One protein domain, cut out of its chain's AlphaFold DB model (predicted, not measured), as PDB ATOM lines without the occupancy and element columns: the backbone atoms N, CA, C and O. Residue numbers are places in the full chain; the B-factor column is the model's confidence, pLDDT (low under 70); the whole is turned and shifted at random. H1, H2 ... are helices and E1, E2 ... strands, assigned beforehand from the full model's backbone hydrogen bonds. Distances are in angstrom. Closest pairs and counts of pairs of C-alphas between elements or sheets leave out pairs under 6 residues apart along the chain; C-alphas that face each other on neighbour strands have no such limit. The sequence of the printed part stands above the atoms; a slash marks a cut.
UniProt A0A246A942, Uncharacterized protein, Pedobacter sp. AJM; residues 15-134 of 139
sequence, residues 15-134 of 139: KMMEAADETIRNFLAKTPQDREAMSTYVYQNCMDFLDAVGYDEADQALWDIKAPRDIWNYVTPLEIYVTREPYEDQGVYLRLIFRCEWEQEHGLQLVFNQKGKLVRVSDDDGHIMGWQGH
ATOM      1  N   LYS A  15     -13.300 -57.506  28.511       94.19
ATOM      2  CA  LYS A  15     -12.055 -58.291  28.568       94.19
ATOM      3  C   LYS A  15     -10.929 -57.593  29.325       94.19
ATOM      4  O   LYS A  15      -9.895 -58.222  29.556       94.19
ATOM      5  N   MET A  16     -11.109 -56.334  29.733       95.31
ATOM      6  CA  MET A  16     -10.067 -55.558  30.412       95.31
ATOM      7  C   MET A  16      -9.514 -56.286  31.636       95.31
ATOM      8  O   MET A  16      -8.303 -56.369  31.805       95.31
ATOM      9  N   MET A  17     -10.384 -56.842  32.484       95.88
ATOM     10  CA  MET A  17      -9.945 -57.486  33.727       95.88
ATOM     11  C   MET A  17      -9.137 -58.760  33.481       95.88
ATOM     12  O   MET A  17      -8.146 -58.984  34.171       95.88
ATOM     13  N   GLU A  18      -9.517 -59.572  32.491       96.75
ATOM     14  CA  GLU A  18      -8.775 -60.786  32.130       96.75
ATOM     15  C   GLU A  18      -7.386 -60.435  31.575       96.75
ATOM     16  O   GLU A  18      -6.376 -60.985  32.019       96.75
ATOM     17  N   ALA A  19      -7.324 -59.463  30.662       97.12
ATOM     18  CA  ALA A  19      -6.067 -59.000  30.081       97.12
ATOM     19  C   ALA A  19      -5.171 -58.287  31.111       97.12
ATOM     20  O   ALA A  19      -3.950 -58.463  31.098       97.12
ATOM     21  N   ALA A  20      -5.756 -57.519  32.034       97.50
ATOM     22  CA  ALA A  20      -5.033 -56.883  33.130       97.50
ATOM     23  C   ALA A  20      -4.442 -57.925  34.089       97.50
ATOM     24  O   ALA A  20      -3.263 -57.834  34.426       97.50
ATOM     25  N   ASP A  21      -5.215 -58.941  34.479       97.75
ATOM     26  CA  ASP A  21      -4.744 -60.045  35.323       97.75
ATOM     27  C   ASP A  21      -3.592 -60.815  34.654       97.75
ATOM     28  O   ASP A  21      -2.562 -61.070  35.281       97.75
ATOM     29  N   GLU A  22      -3.693 -61.118  33.354       98.19
ATOM     30  CA  GLU A  22      -2.586 -61.714  32.597       98.19
ATOM     31  C   GLU A  22      -1.339 -60.818  32.576       98.19
ATOM     32  O   GLU A  22      -0.238 -61.286  32.880       98.19
ATOM     33  N   THR A  23      -1.508 -59.529  32.281       98.19
ATOM     34  CA  THR A  23      -0.408 -58.553  32.228       98.19
ATOM     35  C   THR A  23       0.304 -58.452  33.578       98.19
ATOM     36  O   THR A  23       1.533 -58.525  33.647       98.19
ATOM     37  N   ILE A  24      -0.460 -58.349  34.672       98.31
ATOM     38  CA  ILE A  24       0.068 -58.282  36.037       98.31
ATOM     39  C   ILE A  24       0.811 -59.571  36.383       98.31
ATOM     40  O   ILE A  24       1.929 -59.503  36.892       98.31
ATOM     41  N   ARG A  25       0.251 -60.750  36.081       98.31
ATOM     42  CA  ARG A  25       0.934 -62.032  36.327       98.31
ATOM     43  C   ARG A  25       2.261 -62.130  35.583       98.31
ATOM     44  O   ARG A  25       3.261 -62.521  36.183       98.31
ATOM     45  N   ASN A  26       2.287 -61.745  34.310       98.06
ATOM     46  CA  ASN A  26       3.498 -61.791  33.492       98.06
ATOM     47  C   ASN A  26       4.568 -60.804  33.982       98.06
ATOM     48  O   ASN A  26       5.761 -61.100  33.906       98.06
ATOM     49  N   PHE A  27       4.160 -59.657  34.528       97.19
ATOM     50  CA  PHE A  27       5.068 -58.719  35.183       97.19
ATOM     51  C   PHE A  27       5.581 -59.237  36.536       97.19
ATOM     52  O   PHE A  27       6.776 -59.174  36.812       97.19
ATOM     53  N   LEU A  28       4.711 -59.801  37.376       96.56
ATOM     54  CA  LEU A  28       5.104 -60.347  38.680       96.56
ATOM     55  C   LEU A  28       6.012 -61.582  38.569       96.56
ATOM     56  O   LEU A  28       6.719 -61.902  39.521       96.56
ATOM     57  N   ALA A  29       6.020 -62.261  37.420       97.25
ATOM     58  CA  ALA A  29       6.934 -63.365  37.135       97.25
ATOM     59  C   ALA A  29       8.388 -62.920  36.867       97.25
ATOM     60  O   ALA A  29       9.264 -63.777  36.734       97.25
ATOM     61  N   LYS A  30       8.657 -61.610  36.769       95.88
ATOM     62  CA  LYS A  30       9.997 -61.075  36.501       95.88
ATOM     63  C   LYS A  30      10.951 -61.258  37.667       95.88
ATOM     64  O   LYS A  30      10.572 -61.226  38.837       95.88
ATOM     65  N   THR A  31      12.221 -61.417  37.330       96.44
ATOM     66  CA  THR A  31      13.290 -61.687  38.283       96.44
ATOM     67  C   THR A  31      14.231 -60.488  38.435       96.44
ATOM     68  O   THR A  31      14.212 -59.547  37.635       96.44
ATOM     69  N   PRO A  32      15.124 -60.502  39.440       94.62
ATOM     70  CA  PRO A  32      16.195 -59.515  39.528       94.62
ATOM     71  C   PRO A  32      17.087 -59.456  38.276       94.62
ATOM     72  O   PRO A  32      17.588 -58.385  37.951       94.62
ATOM     73  N   GLN A  33      17.253 -60.568  37.552       95.44
ATOM     74  CA  GLN A  33      18.001 -60.602  36.292       95.44
ATOM     75  C   GLN A  33      17.278 -59.835  35.182       95.44
ATOM     76  O   GLN A  33      17.935 -59.123  34.429       95.44
ATOM     77  N   ASP A  34      15.944 -59.918  35.109       94.88
ATOM     78  CA  ASP A  34      15.173 -59.070  34.194       94.88
ATOM     79  C   ASP A  34      15.402 -57.589  34.528       94.88
ATOM     80  O   ASP A  34      15.646 -56.782  33.635       94.88
ATOM     81  N   ARG A  35      15.404 -57.225  35.819       94.19
ATOM     82  CA  ARG A  35      15.711 -55.852  36.259       94.19
ATOM     83  C   ARG A  35      17.111 -55.396  35.855       94.19
ATOM     84  O   ARG A  35      17.266 -54.260  35.416       94.19
ATOM     85  N   GLU A  36      18.114 -56.252  36.003       95.00
ATOM     86  CA  GLU A  36      19.489 -55.943  35.599       95.00
ATOM     87  C   GLU A  36      19.614 -55.800  34.073       95.00
ATOM     88  O   GLU A  36      20.281 -54.886  33.597       95.00
ATOM     89  N   ALA A  37      18.902 -56.619  33.293       93.88
ATOM     90  CA  ALA A  37      18.867 -56.492  31.834       93.88
ATOM     91  C   ALA A  37      18.231 -55.168  31.367       93.88
ATOM     92  O   ALA A  37      18.615 -54.626  30.331       93.88
ATOM     93  N   MET A  38      17.285 -54.622  32.138       95.56
ATOM     94  CA  MET A  38      16.639 -53.339  31.841       95.56
ATOM     95  C   MET A  38      17.500 -52.119  32.196       95.56
ATOM     96  O   MET A  38      17.219 -51.021  31.718       95.56
ATOM     97  N   SER A  39      18.555 -52.290  33.002       97.56
ATOM     98  CA  SER A  39      19.415 -51.197  33.469       97.56
ATOM     99  C   SER A  39      19.993 -50.349  32.343       97.56
ATOM    100  O   SER A  39      20.082 -49.137  32.493       97.56
ATOM    101  N   THR A  40      20.357 -50.967  31.218       96.56
ATOM    102  CA  THR A  40      20.933 -50.256  30.069       96.56
ATOM    103  C   THR A  40      19.971 -49.211  29.509       96.56
ATOM    104  O   THR A  40      20.401 -48.103  29.218       96.56
ATOM    105  N   TYR A  41      18.675 -49.522  29.411       97.81
ATOM    106  CA  TYR A  41      17.682 -48.590  28.867       97.81
ATOM    107  C   TYR A  41      17.402 -47.423  29.818       97.81
ATOM    108  O   TYR A  41      17.289 -46.284  29.381       97.81
ATOM    109  N   VAL A  42      17.333 -47.694  31.123       98.19
ATOM    110  CA  VAL A  42      17.130 -46.646  32.138       98.19
ATOM    111  C   VAL A  42      18.351 -45.738  32.240       98.19
ATOM    112  O   VAL A  42      18.216 -44.522  32.315       98.19
ATOM    113  N   TYR A  43      19.549 -46.321  32.197       98.19
ATOM    114  CA  TYR A  43      20.788 -45.556  32.157       98.19
ATOM    115  C   TYR A  43      20.876 -44.693  30.895       98.19
ATOM    116  O   TYR A  43      21.209 -43.520  31.004       98.19
ATOM    117  N   GLN A  44      20.519 -45.235  29.725       97.44
ATOM    118  CA  GLN A  44      20.496 -44.466  28.482       97.44
ATOM    119  C   GLN A  44      19.541 -43.272  28.576       97.44
ATOM    120  O   GLN A  44      19.948 -42.169  28.246       97.44
ATOM    121  N   ASN A  45      18.328 -43.460  29.106       97.88
ATOM    122  CA  ASN A  45      17.382 -42.358  29.302       97.88
ATOM    123  C   ASN A  45      17.949 -41.238  30.198       97.88
ATOM    124  O   ASN A  45      17.776 -40.065  29.885       97.88
ATOM    125  N   CYS A  46      18.660 -41.593  31.275       98.06
ATOM    126  CA  CYS A  46      19.352 -40.621  32.123       98.06
ATOM    127  C   CYS A  46      20.452 -39.875  31.352       98.06
ATOM    128  O   CYS A  46      20.490 -38.648  31.366       98.06
ATOM    129  N   MET A  47      21.316 -40.597  30.634       97.88
ATOM    130  CA  MET A  47      22.405 -39.974  29.878       97.88
ATOM    131  C   MET A  47      21.894 -39.081  28.745       97.88
ATOM    132  O   MET A  47      22.422 -37.990  28.570       97.88
ATOM    133  N   ASP A  48      20.840 -39.491  28.033       97.06
ATOM    134  CA  ASP A  48      20.209 -38.683  26.984       97.06
ATOM    135  C   ASP A  48      19.696 -37.349  27.544       97.06
ATOM    136  O   ASP A  48      19.857 -36.301  26.915       97.06
ATOM    137  N   PHE A  49      19.110 -37.373  28.746       96.69
ATOM    138  CA  PHE A  49      18.674 -36.163  29.435       96.69
ATOM    139  C   PHE A  49      19.860 -35.270  29.815       96.69
ATOM    140  O   PHE A  49      19.873 -34.086  29.477       96.69
ATOM    141  N   LEU A  50      20.874 -35.838  30.476       97.12
ATOM    142  CA  LEU A  50      22.065 -35.106  30.913       97.12
ATOM    143  C   LEU A  50      22.826 -34.480  29.736       97.12
ATOM    144  O   LEU A  50      23.264 -33.332  29.820       97.12
ATOM    145  N   ASP A  51      22.943 -35.199  28.621       97.12
ATOM    146  CA  ASP A  51      23.563 -34.695  27.395       97.12
ATOM    147  C   ASP A  51      22.767 -33.523  26.794       97.12
ATOM    148  O   ASP A  51      23.359 -32.590  26.243       97.12
ATOM    149  N   ALA A  52      21.435 -33.536  26.912       96.12
ATOM    150  CA  ALA A  52      20.567 -32.482  26.394       96.12
ATOM    151  C   ALA A  52      20.609 -31.194  27.233       96.12
ATOM    152  O   ALA A  52      20.588 -30.097  26.666       96.12
ATOM    153  N   VAL A  53      20.668 -31.309  28.564       94.94
ATOM    154  CA  VAL A  53      20.694 -30.148  29.477       94.94
ATOM    155  C   VAL A  53      22.112 -29.631  29.747       94.94
ATOM    156  O   VAL A  53      22.290 -28.455  30.067       94.94
ATOM    157  N   GLY A  54      23.121 -30.474  29.528       94.94
ATOM    158  CA  GLY A  54      24.523 -30.177  29.788       94.94
ATOM    159  C   GLY A  54      24.935 -30.449  31.237       94.94
ATOM    160  O   GLY A  54      24.121 -30.721  32.111       94.94
ATOM    161  N   TYR A  55      26.241 -30.393  31.491       94.56
ATOM    162  CA  TYR A  55      26.795 -30.688  32.811       94.56
ATOM    163  C   TYR A  55      26.443 -29.612  33.853       94.56
ATOM    164  O   TYR A  55      26.746 -28.434  33.650       94.56
ATOM    165  N   ASP A  56      25.938 -30.058  35.005       95.00
ATOM    166  CA  ASP A  56      25.808 -29.300  36.252       95.00
ATOM    167  C   ASP A  56      26.539 -30.051  37.387       95.00
ATOM    168  O   ASP A  56      26.574 -31.284  37.417       95.00
ATOM    169  N   GLU A  57      27.140 -29.323  38.334       95.44
ATOM    170  CA  GLU A  57      27.796 -29.925  39.505       95.44
ATOM    171  C   GLU A  57      26.810 -30.710  40.385       95.44
ATOM    172  O   GLU A  57      27.200 -31.702  41.004       95.44
ATOM    173  N   ALA A  58      25.536 -30.306  40.416       93.75
ATOM    174  CA  ALA A  58      24.477 -31.019  41.122       93.75
ATOM    175  C   ALA A  58      24.270 -32.446  40.580       93.75
ATOM    176  O   ALA A  58      23.979 -33.357  41.356       93.75
ATOM    177  N   ASP A  59      24.516 -32.657  39.285       95.62
ATOM    178  CA  ASP A  59      24.313 -33.934  38.600       95.62
ATOM    179  C   ASP A  59      25.578 -34.793  38.542       95.62
ATOM    180  O   ASP A  59      25.568 -35.883  37.964       95.62
ATOM    181  N   GLN A  60      26.687 -34.348  39.147       96.94
ATOM    182  CA  GLN A  60      27.978 -35.040  39.071       96.94
ATOM    183  C   GLN A  60      27.866 -36.530  39.434       96.94
ATOM    184  O   GLN A  60      28.478 -37.379  38.786       96.94
ATOM    185  N   ALA A  61      27.050 -36.866  40.435       97.50
ATOM    186  CA  ALA A  61      26.837 -38.249  40.851       97.50
ATOM    187  C   ALA A  61      26.238 -39.134  39.740       97.50
ATOM    188  O   ALA A  61      26.547 -40.324  39.697       97.50
ATOM    189  N   LEU A  62      25.413 -38.571  38.853       97.56
ATOM    190  CA  LEU A  62      24.823 -39.274  37.713       97.56
ATOM    191  C   LEU A  62      25.853 -39.461  36.588       97.56
ATOM    192  O   LEU A  62      26.006 -40.570  36.075       97.56
ATOM    193  N   TRP A  63      26.637 -38.421  36.283       97.50
ATOM    194  CA  TRP A  63      27.773 -38.500  35.349       97.50
ATOM    195  C   TRP A  63      28.836 -39.515  35.790       97.50
ATOM    196  O   TRP A  63      29.526 -40.122  34.967       97.50
ATOM    197  N   ASP A  64      28.974 -39.720  37.100       97.50
ATOM    198  CA  ASP A  64      29.958 -40.628  37.675       97.50
ATOM    199  C   ASP A  64      29.523 -42.097  37.749       97.50
ATOM    200  O   ASP A  64      30.346 -42.944  38.119       97.50
ATOM    201  N   ILE A  65      28.300 -42.439  37.335       97.75
ATOM    202  CA  ILE A  65      27.837 -43.830  37.250       97.75
ATOM    203  C   ILE A  65      28.780 -44.639  36.343       97.75
ATOM    204  O   ILE A  65      28.995 -44.310  35.179       97.75
ATOM    205  N   LYS A  66      29.365 -45.722  36.878       95.12
ATOM    206  CA  LYS A  66      30.340 -46.561  36.146       95.12
ATOM    207  C   LYS A  66      29.736 -47.837  35.568       95.12
ATOM    208  O   LYS A  66      30.279 -48.384  34.610       95.12
ATOM    209  N   ALA A  67      28.643 -48.329  36.147       96.31
ATOM    210  CA  ALA A  67      27.921 -49.490  35.651       96.31
ATOM    211  C   ALA A  67      26.433 -49.145  35.492       96.31
ATOM    212  O   ALA A  67      25.838 -48.653  36.451       96.31
ATOM    213  N   PRO A  68      25.788 -49.465  34.349       96.81
ATOM    214  CA  PRO A  68      24.381 -49.135  34.120       96.81
ATOM    215  C   PRO A  68      23.439 -49.619  35.223       96.81
ATOM    216  O   PRO A  68      22.454 -48.963  35.529       96.81
ATOM    217  N   ARG A  69      23.742 -50.748  35.874       97.00
ATOM    218  CA  ARG A  69      22.934 -51.270  36.988       97.00
ATOM    219  C   ARG A  69      22.849 -50.342  38.197       97.00
ATOM    220  O   ARG A  69      21.884 -50.434  38.951       97.00
ATOM    221  N   ASP A  70      23.823 -49.458  38.376       97.94
ATOM    222  CA  ASP A  70      23.861 -48.545  39.513       97.94
ATOM    223  C   ASP A  70      22.849 -47.396  39.345       97.94
ATOM    224  O   ASP A  70      22.521 -46.738  40.333       97.94
ATOM    225  N   ILE A  71      22.266 -47.211  38.145       98.19
ATOM    226  CA  ILE A  71      21.194 -46.228  37.892       98.19
ATOM    227  C   ILE A  71      19.988 -46.433  38.811       98.19
ATOM    228  O   ILE A  71      19.299 -45.489  39.186       98.19
ATOM    229  N   TRP A  72      19.761 -47.675  39.242       97.69
ATOM    230  CA  TRP A  72      18.663 -48.033  40.126       97.69
ATOM    231  C   TRP A  72      18.744 -47.380  41.516       97.69
ATOM    232  O   TRP A  72      17.744 -47.393  42.230       97.69
ATOM    233  N   ASN A  73      19.897 -46.820  41.898       97.81
ATOM    234  CA  ASN A  73      20.057 -46.039  43.129       97.81
ATOM    235  C   ASN A  73      19.458 -44.624  43.028       97.81
ATOM    236  O   ASN A  73      19.278 -43.979  44.056       97.81
ATOM    237  N   TYR A  74      19.142 -44.163  41.815       98.06
ATOM    238  CA  TYR A  74      18.674 -42.806  41.507       98.06
ATOM    239  C   TYR A  74      17.228 -42.783  41.003       98.06
ATOM    240  O   TYR A  74      16.770 -41.793  40.438       98.06
ATOM    241  N   VAL A  75      16.504 -43.891  41.174       97.62
ATOM    242  CA  VAL A  75      15.089 -43.988  40.818       97.62
ATOM    243  C   VAL A  75      14.292 -44.542  41.985       97.62
ATOM    244  O   VAL A  75      14.665 -45.533  42.616       97.62
ATOM    245  N   THR A  76      13.159 -43.910  42.258       97.44
ATOM    246  CA  THR A  76      12.253 -44.291  43.338       97.44
ATOM    247  C   THR A  76      10.894 -44.645  42.745       97.44
ATOM    248  O   THR A  76      10.272 -43.780  42.129       97.44
ATOM    249  N   PRO A  77      10.396 -45.885  42.917       96.38
ATOM    250  CA  PRO A  77       9.080 -46.264  42.411       96.38
ATOM    251  C   PRO A  77       7.969 -45.393  43.005       96.38
ATOM    252  O   PRO A  77       7.965 -45.144  44.214       96.38
ATOM    253  N   LEU A  78       7.015 -44.985  42.171       95.69
ATOM    254  CA  LEU A  78       5.899 -44.130  42.559       95.69
ATOM    255  C   LEU A  78       4.564 -44.865  42.396       95.69
ATOM    256  O   LEU A  78       3.889 -45.153  43.384       95.69
ATOM    257  N   GLU A  79       4.216 -45.223  41.162       96.69
ATOM    258  CA  GLU A  79       2.894 -45.739  40.801       96.69
ATOM    259  C   GLU A  79       2.981 -46.881  39.787       96.69
ATOM    260  O   GLU A  79       3.962 -47.024  39.053       96.69
ATOM    261  N   ILE A  80       1.938 -47.714  39.764       97.69
ATOM    262  CA  ILE A  80       1.778 -48.779  38.776       97.69
ATOM    263  C   ILE A  80       0.381 -48.685  38.177       97.69
ATOM    264  O   ILE A  80      -0.617 -48.835  38.888       97.69
ATOM    265  N   TYR A  81       0.326 -48.506  36.862       97.69
ATOM    266  CA  TYR A  81      -0.911 -48.460  36.097       97.69
ATOM    267  C   TYR A  81      -1.021 -49.660  35.172       97.69
ATOM    268  O   TYR A  81      -0.029 -50.109  34.605       97.69
ATOM    269  N   VAL A  82      -2.240 -50.155  34.992       97.94
ATOM    270  CA  VAL A  82      -2.590 -51.098  33.932       97.94
ATOM    271  C   VAL A  82      -3.691 -50.458  33.110       97.94
ATOM    272  O   VAL A  82      -4.739 -50.096  33.638       97.94
ATOM    273  N   THR A  83      -3.433 -50.269  31.828       95.88
ATOM    274  CA  THR A  83      -4.272 -49.443  30.965       95.88
ATOM    275  C   THR A  83      -4.362 -50.068  29.584       95.88
ATOM    276  O   THR A  83      -3.444 -50.775  29.151       95.88
ATOM    277  N   ARG A  84      -5.488 -49.849  28.907       95.44
ATOM    278  CA  ARG A  84      -5.628 -50.197  27.499       95.44
ATOM    279  C   ARG A  84      -5.185 -49.011  26.661       95.44
ATOM    280  O   ARG A  84      -5.597 -47.887  26.924       95.44
ATOM    281  N   GLU A  85      -4.380 -49.276  25.642       93.50
ATOM    282  CA  GLU A  85      -4.036 -48.263  24.654       93.50
ATOM    283  C   GLU A  85      -5.331 -47.795  23.935       93.50
ATOM    284  O   GLU A  85      -6.074 -48.625  23.408       93.50
ATOM    285  N   PRO A  86      -5.685 -46.498  23.962       89.25
ATOM    286  CA  PRO A  86      -6.982 -46.038  23.453       89.25
ATOM    287  C   PRO A  86      -7.098 -45.900  21.918       89.25
ATOM    288  O   PRO A  86      -8.217 -45.819  21.406       89.25
ATOM    289  N   TYR A  87      -5.995 -45.857  21.174       86.56
ATOM    290  CA  TYR A  87      -5.924 -45.484  19.756       86.56
ATOM    291  C   TYR A  87      -5.258 -46.517  18.830       86.56
ATOM    292  O   TYR A  87      -5.846 -46.870  17.813       86.56
ATOM    293  N   GLU A  88      -4.037 -46.948  19.140       87.31
ATOM    294  CA  GLU A  88      -3.126 -47.705  18.281       87.31
ATOM    295  C   GLU A  88      -3.503 -49.195  18.211       87.31
ATOM    296  O   GLU A  88      -4.443 -49.593  17.523       87.31
ATOM    297  N   ASP A  89      -2.763 -50.061  18.904       90.69
ATOM    298  CA  ASP A  89      -2.965 -51.511  18.859       90.69
ATOM    299  C   ASP A  89      -4.065 -51.996  19.809       90.69
ATOM    300  O   ASP A  89      -4.427 -53.176  19.798       90.69
ATOM    301  N   GLN A  90      -4.576 -51.089  20.643       92.12
ATOM    302  CA  GLN A  90      -5.549 -51.359  21.692       92.12
ATOM    303  C   GLN A  90      -5.126 -52.470  22.661       92.12
ATOM    304  O   GLN A  90      -5.968 -53.134  23.278       92.12
ATOM    305  N   GLY A  91      -3.816 -52.686  22.808       95.25
ATOM    306  CA  GLY A  91      -3.238 -53.650  23.733       95.25
ATOM    307  C   GLY A  91      -3.397 -53.218  25.189       95.25
ATOM    308  O   GLY A  91      -3.626 -52.047  25.489       95.25
ATOM    309  N   VAL A  92      -3.265 -54.171  26.116       97.31
ATOM    310  CA  VAL A  92      -3.174 -53.868  27.550       97.31
ATOM    311  C   VAL A  92      -1.710 -53.799  27.958       97.31
ATOM    312  O   VAL A  92      -0.916 -54.701  27.669       97.31
ATOM    313  N   TYR A  93      -1.371 -52.708  28.631       98.06
ATOM    314  CA  TYR A  93      -0.019 -52.360  29.020       98.06
ATOM    315  C   TYR A  93       0.049 -52.072  30.510       98.06
ATOM    316  O   TYR A  93      -0.886 -51.538  31.107       98.06
ATOM    317  N   LEU A  94       1.192 -52.399  31.100       98.12
ATOM    318  CA  LEU A  94       1.546 -52.009  32.454       98.12
ATOM    319  C   LEU A  94       2.580 -50.891  32.387       98.12
ATOM    320  O   LEU A  94       3.638 -51.058  31.784       98.12
ATOM    321  N   ARG A  95       2.281 -49.765  33.029       97.69
ATOM    322  CA  ARG A  95       3.178 -48.616  33.164       97.69
ATOM    323  C   ARG A  95       3.682 -48.562  34.602       97.69
ATOM    324  O   ARG A  95       2.883 -48.515  35.536       97.69
ATOM    325  N   LEU A  96       4.996 -48.590  34.780       97.31
ATOM    326  CA  LEU A  96       5.651 -48.292  36.049       97.31
ATOM    327  C   LEU A  96       6.156 -46.860  36.005       97.31
ATOM    328  O   LEU A  96       6.964 -46.532  35.137       97.31
ATOM    329  N   ILE A  97       5.713 -46.053  36.959       97.69
ATOM    330  CA  ILE A  97       6.130 -44.663  37.093       97.69
ATOM    331  C   ILE A  97       7.087 -44.549  38.275       97.69
ATOM    332  O   ILE A  97       6.852 -45.111  39.351       97.69
ATOM    333  N   PHE A  98       8.170 -43.817  38.073       97.94
ATOM    334  CA  PHE A  98       9.222 -43.570  39.042       97.94
ATOM    335  C   PHE A  98       9.467 -42.071  39.146       97.94
ATOM    336  O   PHE A  98       9.388 -41.342  38.163       97.94
ATOM    337  N   ARG A  99       9.864 -41.621  40.332       98.06
ATOM    338  CA  ARG A  99      10.687 -40.415  40.433       98.06
ATOM    339  C   ARG A  99      12.114 -40.770  40.053       98.06
ATOM    340  O   ARG A  99      12.568 -41.875  40.366       98.06
ATOM    341  N   CYS A 100      12.817 -39.833  39.443       97.81
ATOM    342  CA  CYS A 100      14.234 -39.958  39.154       97.81
ATOM    343  C   CYS A 100      14.955 -38.646  39.453       97.81
ATOM    344  O   CYS A 100      14.320 -37.595  39.509       97.81
ATOM    345  N   GLU A 101      16.261 -38.721  39.691       97.44
ATOM    346  CA  GLU A 101      17.041 -37.545  40.098       97.44
ATOM    347  C   GLU A 101      17.361 -36.597  38.926       97.44
ATOM    348  O   GLU A 101      17.580 -35.414  39.172       97.44
ATOM    349  N   TRP A 102      17.352 -37.089  37.676       97.06
ATOM    350  CA  TRP A 102      17.667 -36.290  36.481       97.06
ATOM    351  C   TRP A 102      16.458 -35.507  35.954       97.06
ATOM    352  O   TRP A 102      16.537 -34.298  35.790       97.06
ATOM    353  N   GLU A 103      15.316 -36.165  35.753       95.19
ATOM    354  CA  GLU A 103      14.074 -35.538  35.289       95.19
ATOM    355  C   GLU A 103      13.067 -35.498  36.447       95.19
ATOM    356  O   GLU A 103      12.271 -36.415  36.655       95.19
ATOM    357  N   GLN A 104      13.166 -34.463  37.284       93.06
ATOM    358  CA  GLN A 104      12.390 -34.363  38.527       93.06
ATOM    359  C   GLN A 104      10.941 -33.903  38.309       93.06
ATOM    360  O   GLN A 104      10.104 -34.134  39.188       93.06
ATOM    361  N   GLU A 105      10.641 -33.243  37.185       93.25
ATOM    362  CA  GLU A 105       9.299 -32.747  36.866       93.25
ATOM    363  C   GLU A 105       8.430 -33.879  36.317       93.25
ATOM    364  O   GLU A 105       7.321 -34.099  36.810       93.25
ATOM    365  N   HIS A 106       8.962 -34.627  35.349       94.50
ATOM    366  CA  HIS A 106       8.231 -35.698  34.673       94.50
ATOM    367  C   HIS A 106       8.543 -37.095  35.222       94.50
ATOM    368  O   HIS A 106       7.718 -37.999  35.122       94.50
ATOM    369  N   GLY A 107       9.697 -37.301  35.855       97.19
ATOM    370  CA  GLY A 107      10.104 -38.617  36.337       97.19
ATOM    371  C   GLY A 107      10.460 -39.580  35.203       97.19
ATOM    372  O   GLY A 107      10.867 -39.188  34.115       97.19
ATOM    373  N   LEU A 108      10.312 -40.873  35.484       98.19
ATOM    374  CA  LEU A 108      10.651 -41.963  34.578       98.19
ATOM    375  C   LEU A 108       9.474 -42.931  34.447       98.19
ATOM    376  O   LEU A 108       8.853 -43.330  35.431       98.19
ATOM    377  N   GLN A 109       9.248 -43.399  33.230       97.81
ATOM    378  CA  GLN A 109       8.257 -44.388  32.855       97.81
ATOM    379  C   GLN A 109       8.916 -45.619  32.227       97.81
ATOM    380  O   GLN A 109       9.699 -45.521  31.282       97.81
ATOM    381  N   LEU A 110       8.505 -46.803  32.685       98.06
ATOM    382  CA  LEU A 110       8.744 -48.079  32.007       98.06
ATOM    383  C   LEU A 110       7.409 -48.686  31.576       98.06
ATOM    384  O   LEU A 110       6.509 -48.843  32.402       98.06
ATOM    385  N   VAL A 111       7.295 -49.090  30.311       98.06
ATOM    386  CA  VAL A 111       6.076 -49.711  29.772       98.06
ATOM    387  C   VAL A 111       6.334 -51.166  29.415       98.06
ATOM    388  O   VAL A 111       7.257 -51.486  28.664       98.06
ATOM    389  N   PHE A 112       5.481 -52.051  29.922       97.94
ATOM    390  CA  PHE A 112       5.472 -53.476  29.625       97.94
ATOM    391  C   PHE A 112       4.202 -53.843  28.869       97.94
ATOM    392  O   PHE A 112       3.108 -53.439  29.256       97.94
ATOM    393  N   ASN A 113       4.331 -54.643  27.815       96.94
ATOM    394  CA  ASN A 113       3.165 -55.198  27.130       96.94
ATOM    395  C   ASN A 113       2.560 -56.383  27.905       96.94
ATOM    396  O   ASN A 113       3.152 -56.887  28.861       96.94
ATOM    397  N   GLN A 114       1.416 -56.889  27.442       96.62
ATOM    398  CA  GLN A 114       0.713 -58.029  28.050       96.62
ATOM    399  C   GLN A 114       1.580 -59.289  28.222       96.62
ATOM    400  O   GLN A 114       1.363 -60.055  29.156       96.62
ATOM    401  N   LYS A 115       2.613 -59.497  27.389       95.62
ATOM    402  CA  LYS A 115       3.568 -60.621  27.515       95.62
ATOM    403  C   LYS A 115       4.654 -60.380  28.576       95.62
ATOM    404  O   LYS A 115       5.573 -61.185  28.714       95.62
ATOM    405  N   GLY A 116       4.601 -59.255  29.288       95.56
ATOM    406  CA  GLY A 116       5.617 -58.824  30.241       95.56
ATOM    407  C   GLY A 116       6.931 -58.400  29.578       95.56
ATOM    408  O   GLY A 116       7.967 -58.400  30.236       95.56
ATOM    409  N   LYS A 117       6.954 -58.090  28.280       95.81
ATOM    410  CA  LYS A 117       8.160 -57.554  27.632       95.81
ATOM    411  C   LYS A 117       8.229 -56.049  27.896       95.81
ATOM    412  O   LYS A 117       7.230 -55.372  27.672       95.81
ATOM    413  N   LEU A 118       9.386 -55.539  28.329       97.38
ATOM    414  CA  LEU A 118       9.649 -54.097  28.352       97.38
ATOM    415  C   LEU A 118       9.679 -53.588  26.905       97.38
ATOM    416  O   LEU A 118      10.435 -54.110  26.086       97.38
ATOM    417  N   VAL A 119       8.839 -52.609  26.593       97.19
ATOM    418  CA  VAL A 119       8.692 -52.055  25.239       97.19
ATOM    419  C   VAL A 119       9.020 -50.571  25.160       97.19
ATOM    420  O   VAL A 119       9.236 -50.080  24.058       97.19
ATOM    421  N   ARG A 120       9.086 -49.864  26.294       97.50
ATOM    422  CA  ARG A 120       9.387 -48.429  26.324       97.50
ATOM    423  C   ARG A 120      10.074 -48.016  27.621       97.50
ATOM    424  O   ARG A 120       9.684 -48.492  28.690       97.50
ATOM    425  N   VAL A 121      11.037 -47.104  27.509       97.94
ATOM    426  CA  VAL A 121      11.629 -46.341  28.617       97.94
ATOM    427  C   VAL A 121      11.677 -44.875  28.205       97.94
ATOM    428  O   VAL A 121      12.256 -44.549  27.173       97.94
ATOM    429  N   SER A 122      11.040 -44.004  28.979       97.50
ATOM    430  CA  SER A 122      10.935 -42.569  28.691       97.50
ATOM    431  C   SER A 122      10.694 -41.780  29.976       97.50
ATOM    432  O   SER A 122      10.506 -42.371  31.034       97.50
ATOM    433  N   ASP A 123      10.626 -40.461  29.880       95.31
ATOM    434  CA  ASP A 123       9.875 -39.622  30.814       95.31
ATOM    435  C   ASP A 123       8.384 -40.031  30.872       95.31
ATOM    436  O   ASP A 123       7.870 -40.694  29.956       95.31
ATOM    437  N   ASP A 124       7.684 -39.699  31.964       94.44
ATOM    438  CA  ASP A 124       6.229 -39.883  32.041       94.44
ATOM    439  C   ASP A 124       5.499 -38.761  31.287       94.44
ATOM    440  O   ASP A 124       5.188 -37.699  31.828       94.44
ATOM    441  N   ASP A 125       5.204 -39.033  30.018       91.88
ATOM    442  CA  ASP A 125       4.477 -38.145  29.108       91.88
ATOM    443  C   ASP A 125       2.974 -38.463  29.015       91.88
ATOM    444  O   ASP A 125       2.261 -37.908  28.178       91.88
ATOM    445  N   GLY A 126       2.473 -39.393  29.837       87.94
ATOM    446  CA  GLY A 126       1.088 -39.867  29.772       87.94
ATOM    447  C   GLY A 126       0.758 -40.737  28.550       87.94
ATOM    448  O   GLY A 126      -0.378 -41.202  28.432       87.94
ATOM    449  N   HIS A 127       1.717 -41.009  27.662       91.38
ATOM    450  CA  HIS A 127       1.522 -41.854  26.488       91.38
ATOM    451  C   HIS A 127       2.060 -43.274  26.722       91.38
ATOM    452  O   HIS A 127       3.046 -43.496  27.420       91.38
ATOM    453  N   ILE A 128       1.424 -44.273  26.108       94.50
ATOM    454  CA  ILE A 128       1.885 -45.673  26.175       94.50
ATOM    455  C   ILE A 128       2.920 -45.933  25.077       94.50
ATOM    456  O   ILE A 128       3.995 -46.455  25.362       94.50
ATOM    457  N   MET A 129       2.616 -45.513  23.845       92.62
ATOM    458  CA  MET A 129       3.452 -45.743  22.656       92.62
ATOM    459  C   MET A 129       4.420 -44.592  22.344       92.62
ATOM    460  O   MET A 129       5.232 -44.696  21.427       92.62
ATOM    461  N   GLY A 130       4.342 -43.502  23.110       89.56
ATOM    462  CA  GLY A 130       5.123 -42.288  22.900       89.56
ATOM    463  C   GLY A 130       4.755 -41.526  21.634       89.56
ATOM    464  O   GLY A 130       4.232 -42.070  20.659       89.56
ATOM    465  N   TRP A 131       5.060 -40.233  21.619       86.12
ATOM    466  CA  TRP A 131       4.906 -39.452  20.398       86.12
ATOM    467  C   TRP A 131       5.917 -39.926  19.344       86.12
ATOM    468  O   TRP A 131       7.120 -39.944  19.596       86.12
ATOM    469  N   GLN A 132       5.426 -40.364  18.179       86.94
ATOM    470  CA  GLN A 132       6.241 -40.932  17.088       86.94
ATOM    471  C   GLN A 132       7.155 -42.103  17.511       86.94
ATOM    472  O   GLN A 132       8.168 -42.361  16.862       86.94
ATOM    473  N   GLY A 133       6.806 -42.826  18.580       88.88
ATOM    474  CA  GLY A 133       7.616 -43.933  19.092       88.88
ATOM    475  C   GLY A 133       8.793 -43.512  19.978       88.88
ATOM    476  O   GLY A 133       9.710 -44.307  20.182       88.88
ATOM    477  N   HIS A 134       8.804 -42.285  20.509       90.62
ATOM    478  CA  HIS A 134       9.839 -41.842  21.445       90.62
ATOM    479  C   HIS A 134       9.986 -42.799  22.645       90.62
ATOM    480  O   HIS A 134       9.004 -43.158  23.300       90.62
TER     481      HIS A 134
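AT A GLANCE: This is residues 15 to 134 of the 139 residues of an uncharacterized protein of Pedobacter sp. AJM (UniProt A0A246A942). A twisted sheet of four strands forms a wall, with H1 over E1 and E2 and the long H2 slanting over E3; H4 packs across H2, and H3 lies at the far end of the length from H1. There are 120 printed residues, with named helices H1 to H4 followed by strands E1 to E4, a meander, each strand the antiparallel neighbour of the one before, in sheet order E1 E2 E3 E4. The class is mixed, and the whole is compact, with a radius of gyration of the C-alphas of 15.0 A and spans of 50 by 30 by 21 A.

HOW THE PARTS SIT: E1, residues 75 to 84, and E2, residues 92 to 100, form a hairpin, with N 81 and O 95 within hydrogen-bond range at 2.9 A. E2 and E3, residues 108 to 113, form another, with N 96 and O 110 at 2.8 A, as do E3 and E4, residues 118 to 122, with N 111 and O 120 at 2.9 A. H1, residues 16 to 28, and H2, residues 32 to 53, are on one face of the sheet, in two layers, at heights over the sheet of 8.5 A and 8.1 A. The closest C-alphas of H1 and E1 are Ala 20 and Val 82, 6.3 A; those of H2 and E4 are Tyr 41 and Val 121, 6.5 A. H4, residues 68 to 74, touches residues 36 to 43 of H2 alone, about perpendicular at 75 degrees, closest at C-alphas Ser 39 and Arg 69, 5.0 A. H3, residues 57 to 63, forms a helical hairpin with H2; they only just touch, with 3 pairs of C-alphas within 8 A, closest Met 47 and Trp 63, 7.8 A. Every O i to N i+4 pair is within range in H1, against 16 of 18 in H2, 1 of 3 in H3 and 0 of 3 in H4, where O i to N i+3 gives 3 of 4 in H3 and 4 of 4 in H4.

IN THESE COORDINATES: H1 begins at C-alpha 16 (-10.067, -55.558, 30.412), and E4 ends at C-alpha 122 (10.935, -42.569, 28.691). H2 is 31.4 A long and E1 25.4 A.

THE WHOLE: The C-alphas farthest apart, Lys 15 and Glu 57, are 50.1 A apart. The printed part has no cut, no link is long, and no printed residue is under 70.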